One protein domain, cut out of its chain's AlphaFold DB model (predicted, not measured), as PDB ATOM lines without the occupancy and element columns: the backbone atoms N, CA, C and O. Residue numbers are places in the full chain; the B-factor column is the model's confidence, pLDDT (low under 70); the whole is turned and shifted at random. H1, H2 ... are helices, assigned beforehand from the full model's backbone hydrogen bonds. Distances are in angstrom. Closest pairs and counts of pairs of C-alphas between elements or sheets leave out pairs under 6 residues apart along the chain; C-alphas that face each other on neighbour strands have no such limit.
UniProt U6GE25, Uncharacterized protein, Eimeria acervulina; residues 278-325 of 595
ATOM      1  N   GLY A 278      53.616 105.773 177.916       74.94
ATOM      2  CA  GLY A 278      52.346 105.439 178.567       74.94
ATOM      3  C   GLY A 278      51.318 104.816 177.615       74.94
ATOM      4  O   GLY A 278      50.672 103.835 177.978       74.94
ATOM      5  N   MET A 279      51.208 105.327 176.383       75.56
ATOM      6  CA  MET A 279      50.325 104.765 175.349       75.56
ATOM      7  C   MET A 279      50.756 103.347 174.933       75.56
ATOM      8  O   MET A 279      49.922 102.446 174.896       75.56
ATOM      9  N   VAL A 280      52.057 103.118 174.718       80.00
ATOM     10  CA  VAL A 280      52.586 101.776 174.409       80.00
ATOM     11  C   VAL A 280      52.349 100.805 175.572       80.00
ATOM     12  O   VAL A 280      51.890  99.688 175.346       80.00
ATOM     13  N   LEU A 281      52.581 101.228 176.821       75.44
ATOM     14  CA  LEU A 281      52.275 100.424 178.013       75.44
ATOM     15  C   LEU A 281      50.792 100.043 178.096       75.44
ATOM     16  O   LEU A 281      50.484  98.884 178.362       75.44
ATOM     17  N   ASN A 282      49.883 100.981 177.823       81.19
ATOM     18  CA  ASN A 282      48.440 100.736 177.816       81.19
ATOM     19  C   ASN A 282      48.037  99.626 176.829       81.19
ATOM     20  O   ASN A 282      47.121  98.864 177.116       81.19
ATOM     21  N   ASN A 283      48.727  99.527 175.690       78.62
ATOM     22  CA  ASN A 283      48.437  98.548 174.639       78.62
ATOM     23  C   ASN A 283      49.175  97.200 174.834       78.62
ATOM     24  O   ASN A 283      48.799  96.193 174.245       78.62
ATOM     25  N   CYS A 284      50.219  97.164 175.672       84.12
ATOM     26  CA  CYS A 284      50.981  95.946 175.994       84.12
ATOM     27  C   CYS A 284      50.524  95.254 177.293       84.12
ATOM     28  O   CYS A 284      50.955  94.136 177.577       84.12
ATOM     29  N   LEU A 285      49.692  95.909 178.109       79.56
ATOM     30  CA  LEU A 285      49.159  95.361 179.357       79.56
ATOM     31  C   LEU A 285      47.772  94.731 179.129       79.56
ATOM     32  O   LEU A 285      46.885  95.404 178.607       79.56
ATOM     33  N   PRO A 286      47.515  93.487 179.584       83.69
ATOM     34  CA  PRO A 286      46.160  92.945 179.599       83.69
ATOM     35  C   PRO A 286      45.264  93.778 180.529       83.69
ATOM     36  O   PRO A 286      45.722  94.271 181.564       83.69
ATOM     37  N   ALA A 287      43.975  93.892 180.194       81.38
ATOM     38  CA  ALA A 287      43.030  94.820 180.830       81.38
ATOM     39  C   ALA A 287      43.026  94.779 182.374       81.38
ATOM     40  O   ALA A 287      42.969  95.823 183.022       81.38
ATOM     41  N   TRP A 288      43.169  93.595 182.977       86.31
ATOM     42  CA  TRP A 288      43.278  93.425 184.430       86.31
ATOM     43  C   TRP A 288      44.471  94.183 185.043       86.31
ATOM     44  O   TRP A 288      44.317  94.861 186.058       86.31
ATOM     45  N   LEU A 289      45.652  94.124 184.413       82.38
ATOM     46  CA  LEU A 289      46.837  94.866 184.861       82.38
ATOM     47  C   LEU A 289      46.722  96.365 184.567       82.38
ATOM     48  O   LEU A 289      47.203  97.167 185.366       82.38
ATOM     49  N   LEU A 290      46.055  96.746 183.473       81.56
ATOM     50  CA  LEU A 290      45.748  98.143 183.149       81.56
ATOM     51  C   LEU A 290      44.903  98.772 184.274       81.56
ATOM     52  O   LEU A 290      45.303  99.786 184.844       81.56
ATOM     53  N   VAL A 291      43.801  98.126 184.675       83.50
ATOM     54  CA  VAL A 291      42.931  98.587 185.776       83.50
ATOM     55  C   VAL A 291      43.694  98.672 187.102       83.50
ATOM     56  O   VAL A 291      43.608  99.692 187.784       83.50
ATOM     57  N   ILE A 292      44.493  97.658 187.453       86.00
ATOM     58  CA  ILE A 292      45.320  97.676 188.674       86.00
ATOM     59  C   ILE A 292      46.335  98.830 188.639       86.00
ATOM     60  O   ILE A 292      46.500  99.532 189.636       86.00
ATOM     61  N   CYS A 293      46.988  99.068 187.498       80.06
ATOM     62  CA  CYS A 293      47.937 100.168 187.325       80.06
ATOM     63  C   CYS A 293      47.247 101.538 187.447       80.06
ATOM     64  O   CYS A 293      47.748 102.423 188.141       80.06
ATOM     65  N   LEU A 294      46.063 101.690 186.849       82.94
ATOM     66  CA  LEU A 294      45.264 102.912 186.912       82.94
ATOM     67  C   LEU A 294      44.830 103.214 188.357       82.94
ATOM     68  O   LEU A 294      45.066 104.315 188.853       82.94
ATOM     69  N   VAL A 295      44.292 102.218 189.071       89.31
ATOM     70  CA  VAL A 295      43.938 102.324 190.499       89.31
ATOM     71  C   VAL A 295      45.169 102.648 191.352       89.31
ATOM     72  O   VAL A 295      45.094 103.516 192.223       89.31
ATOM     73  N   ALA A 296      46.323 102.030 191.081       87.25
ATOM     74  CA  ALA A 296      47.567 102.331 191.784       87.25
ATOM     75  C   ALA A 296      47.997 103.796 191.579       87.25
ATOM     76  O   ALA A 296      48.231 104.501 192.564       87.25
ATOM     77  N   VAL A 297      48.030 104.292 190.338       85.62
ATOM     78  CA  VAL A 297      48.392 105.687 190.022       85.62
ATOM     79  C   VAL A 297      47.411 106.680 190.653       85.62
ATOM     80  O   VAL A 297      47.852 107.644 191.283       85.62
ATOM     81  N   LEU A 298      46.099 106.428 190.575       86.06
ATOM     82  CA  LEU A 298      45.086 107.268 191.227       86.06
ATOM     83  C   LEU A 298      45.238 107.255 192.756       86.06
ATOM     84  O   LEU A 298      45.218 108.318 193.375       86.06
ATOM     85  N   SER A 299      45.467 106.091 193.372       90.31
ATOM     86  CA  SER A 299      45.685 105.989 194.824       90.31
ATOM     87  C   SER A 299      46.932 106.759 195.276       90.31
ATOM     88  O   SER A 299      46.907 107.431 196.308       90.31
ATOM     89  N   VAL A 300      48.003 106.749 194.474       91.50
ATOM     90  CA  VAL A 300      49.222 107.526 194.727       91.50
ATOM     91  C   VAL A 300      48.961 109.023 194.564       91.50
ATOM     92  O   VAL A 300      49.413 109.798 195.408       91.50
ATOM     93  N   ALA A 301      48.203 109.446 193.548       90.12
ATOM     94  CA  ALA A 301      47.817 110.844 193.362       90.12
ATOM     95  C   ALA A 301      46.970 111.362 194.540       90.12
ATOM     96  O   ALA A 301      47.311 112.387 195.135       90.12
ATOM     97  N   VAL A 302      45.943 110.611 194.955       93.25
ATOM     98  CA  VAL A 302      45.106 110.916 196.131       93.25
ATOM     99  C   VAL A 302      45.938 110.925 197.417       93.25
ATOM    100  O   VAL A 302      45.816 111.840 198.230       93.25
ATOM    101  N   ALA A 303      46.856 109.974 197.603       94.06
ATOM    102  CA  ALA A 303      47.749 109.965 198.759       94.06
ATOM    103  C   ALA A 303      48.721 111.160 198.766       94.06
ATOM    104  O   ALA A 303      49.102 111.631 199.840       94.06
ATOM    105  N   GLN A 304      49.137 111.669 197.602       93.88
ATOM    106  CA  GLN A 304      49.969 112.870 197.496       93.88
ATOM    107  C   GLN A 304      49.175 114.145 197.808       93.88
ATOM    108  O   GLN A 304      49.637 114.945 198.627       93.88
ATOM    109  N   THR A 305      47.979 114.324 197.237       92.00
ATOM    110  CA  THR A 305      47.127 115.494 197.519       92.00
ATOM    111  C   THR A 305      46.647 115.500 198.971       92.00
ATOM    112  O   THR A 305      46.754 116.530 199.633       92.00
ATOM    113  N   ALA A 306      46.267 114.350 199.538       94.88
ATOM    114  CA  ALA A 306      45.940 114.218 200.959       94.88
ATOM    115  C   ALA A 306      47.132 114.575 201.871       94.88
ATOM    116  O   ALA A 306      46.970 115.305 202.851       94.88
ATOM    117  N   LYS A 307      48.359 114.146 201.534       94.50
ATOM    118  CA  LYS A 307      49.580 114.539 202.271       94.50
ATOM    119  C   LYS A 307      49.869 116.040 202.171       94.50
ATOM    120  O   LYS A 307      50.367 116.616 203.138       94.50
ATOM    121  N   GLN A 308      49.566 116.688 201.045       93.62
ATOM    122  CA  GLN A 308      49.678 118.145 200.898       93.62
ATOM    123  C   GLN A 308      48.601 118.876 201.718       93.62
ATOM    124  O   GLN A 308      48.926 119.779 202.486       93.62
ATOM    125  N   TYR A 309      47.346 118.430 201.643       94.50
ATOM    126  CA  TYR A 309      46.219 118.968 202.407       94.50
ATOM    127  C   TYR A 309      46.444 118.878 203.927       94.50
ATOM    128  O   TYR A 309      46.333 119.879 204.633       94.50
ATOM    129  N   LEU A 310      46.891 117.723 204.435       95.69
ATOM    130  CA  LEU A 310      47.231 117.542 205.852       95.69
ATOM    131  C   LEU A 310      48.395 118.438 206.310       95.69
ATOM    132  O   LEU A 310      48.404 118.886 207.456       95.69
ATOM    133  N   ARG A 311      49.367 118.743 205.436       94.94
ATOM    134  CA  ARG A 311      50.425 119.729 205.735       94.94
ATOM    135  C   ARG A 311      49.858 121.146 205.845       94.94
ATOM    136  O   ARG A 311      50.243 121.866 206.762       94.94
ATOM    137  N   LEU A 312      48.924 121.524 204.968       94.44
ATOM    138  CA  LEU A 312      48.247 122.826 205.020       94.44
ATOM    139  C   LEU A 312      47.379 122.975 206.279       94.44
ATOM    140  O   LEU A 312      47.431 124.023 206.919       94.44
ATOM    141  N   LEU A 313      46.644 121.934 206.686       94.62
ATOM    142  CA  LEU A 313      45.885 121.944 207.944       94.62
ATOM    143  C   LEU A 313      46.798 122.087 209.172       94.62
ATOM    144  O   LEU A 313      46.528 122.916 210.036       94.62
ATOM    145  N   ARG A 314      47.913 121.345 209.230       95.25
ATOM    146  CA  ARG A 314      48.888 121.448 210.336       95.25
ATOM    147  C   ARG A 314      49.522 122.840 210.420       95.25
ATOM    148  O   ARG A 314      49.609 123.394 211.511       95.25
ATOM    149  N   ALA A 315      49.885 123.432 209.280       93.69
ATOM    150  CA  ALA A 315      50.401 124.800 209.226       93.69
ATOM    151  C   ALA A 315      49.359 125.842 209.684       93.69
ATOM    152  O   ALA A 315      49.698 126.762 210.425       93.69
ATOM    153  N   ARG A 316      48.082 125.677 209.303       94.56
ATOM    154  CA  ARG A 316      46.976 126.529 209.782       94.56
ATOM    155  C   ARG A 316      46.761 126.406 211.293       94.56
ATOM    156  O   ARG A 316      46.590 127.428 211.947       94.56
ATOM    157  N   GLY A 317      46.818 125.194 211.847       92.88
ATOM    158  CA  GLY A 317      46.703 124.964 213.293       92.88
ATOM    159  C   GLY A 317      47.808 125.661 214.093       92.88
ATOM    160  O   GLY A 317      47.518 126.356 215.062       92.88
ATOM    161  N   GLN A 318      49.060 125.560 213.637       92.69
ATOM    162  CA  GLN A 318      50.196 126.248 214.265       92.69
ATOM    163  C   GLN A 318      50.076 127.779 214.177       92.69
ATOM    164  O   GLN A 318      50.334 128.467 215.161       92.69
ATOM    165  N   ALA A 319      49.628 128.317 213.037       89.88
ATOM    166  CA  ALA A 319      49.390 129.754 212.880       89.88
ATOM    167  C   ALA A 319      48.249 130.272 213.781       89.88
ATOM    168  O   ALA A 319      48.364 131.356 214.349       89.88
ATOM    169  N   LEU A 320      47.178 129.488 213.962       90.31
ATOM    170  CA  LEU A 320      46.088 129.804 214.895       90.31
ATOM    171  C   LEU A 320      46.562 129.809 216.353       90.31
ATOM    172  O   LEU A 320      46.278 130.758 217.076       90.31
ATOM    173  N   GLN A 321      47.330 128.799 216.776       88.19
ATOM    174  CA  GLN A 321      47.908 128.757 218.125       88.19
ATOM    175  C   GLN A 321      48.834 129.952 218.389       88.19
ATOM    176  O   GLN A 321      48.763 130.557 219.457       88.19
ATOM    177  N   GLN A 322      49.648 130.343 217.402       86.75
ATOM    178  CA  GLN A 322      50.485 131.540 217.495       86.75
ATOM    179  C   GLN A 322      49.635 132.809 217.647       86.75
ATOM    180  O   GLN A 322      49.859 133.554 218.600       86.75
ATOM    181  N   ALA A 323      48.619 133.007 216.799       85.12
ATOM    182  CA  ALA A 323      47.718 134.161 216.871       85.12
ATOM    183  C   ALA A 323      47.005 134.276 218.236       85.12
ATOM    184  O   ALA A 323      46.989 135.356 218.830       85.12
ATOM    185  N   VAL A 324      46.489 133.162 218.769       86.25
ATOM    186  CA  VAL A 324      45.873 133.111 220.107       86.25
ATOM    187  C   VAL A 324      46.894 133.461 221.193       86.25
ATOM    188  O   VAL A 324      46.616 134.317 222.030       86.25
ATOM    189  N   SER A 325      48.101 132.883 221.157       82.19
ATOM    190  CA  SER A 325      49.141 133.185 222.155       82.19
ATOM    191  C   SER A 325      49.581 134.656 222.144       82.19
ATOM    192  O   SER A 325      49.805 135.235 223.206       82.19
TER     193      SER A 325
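Overview. This is residues 278 to 325 of the 595 residues of an uncharacterized protein of Eimeria acervulina (UniProt U6GE25). One long helix, H2, makes nearly the full length of a thin rod, and a very short helix, H1, folds back beside its first turns like a small hook. Residues 295 to 325 of H2 stand free. The printed part has 48 residues with two named helices, H1 then H2, and no named strand; the class is all helix. The whole is extended, with a radius of gyration of the C-alphas of 18.9 A and spans of 59 by 16 by 5 A.

Arrangement. Begin with H1, residues 278 to 284, and go over a tight link of 2 residues to H2, residues 287 to 325. The two are close but not clearly touching: look at Asn 282 and Leu 290, whose C-alphas, the closest of the two helices, are 6.5 A apart. They run opposite ways at a shallow tilt of 34 degrees, only just short of steep. In H1 and H2 every O i to N i+4 pair is within hydrogen-bond range.

Along the chain. Find C-alpha 278 at (52.346, 105.439, 178.567), where H1 begins. H2 begins at C-alpha 287, (43.030, 94.820, 180.830), and runs 56.7 A to C-alpha 325 at (49.141, 133.185, 222.155).

Size, cuts and confidence. The C-alphas of Cys 284 and Ser 325, the two farthest apart, are 59.3 A apart. The printed part has no cut, and no printed residue is under 70 in pLDDT.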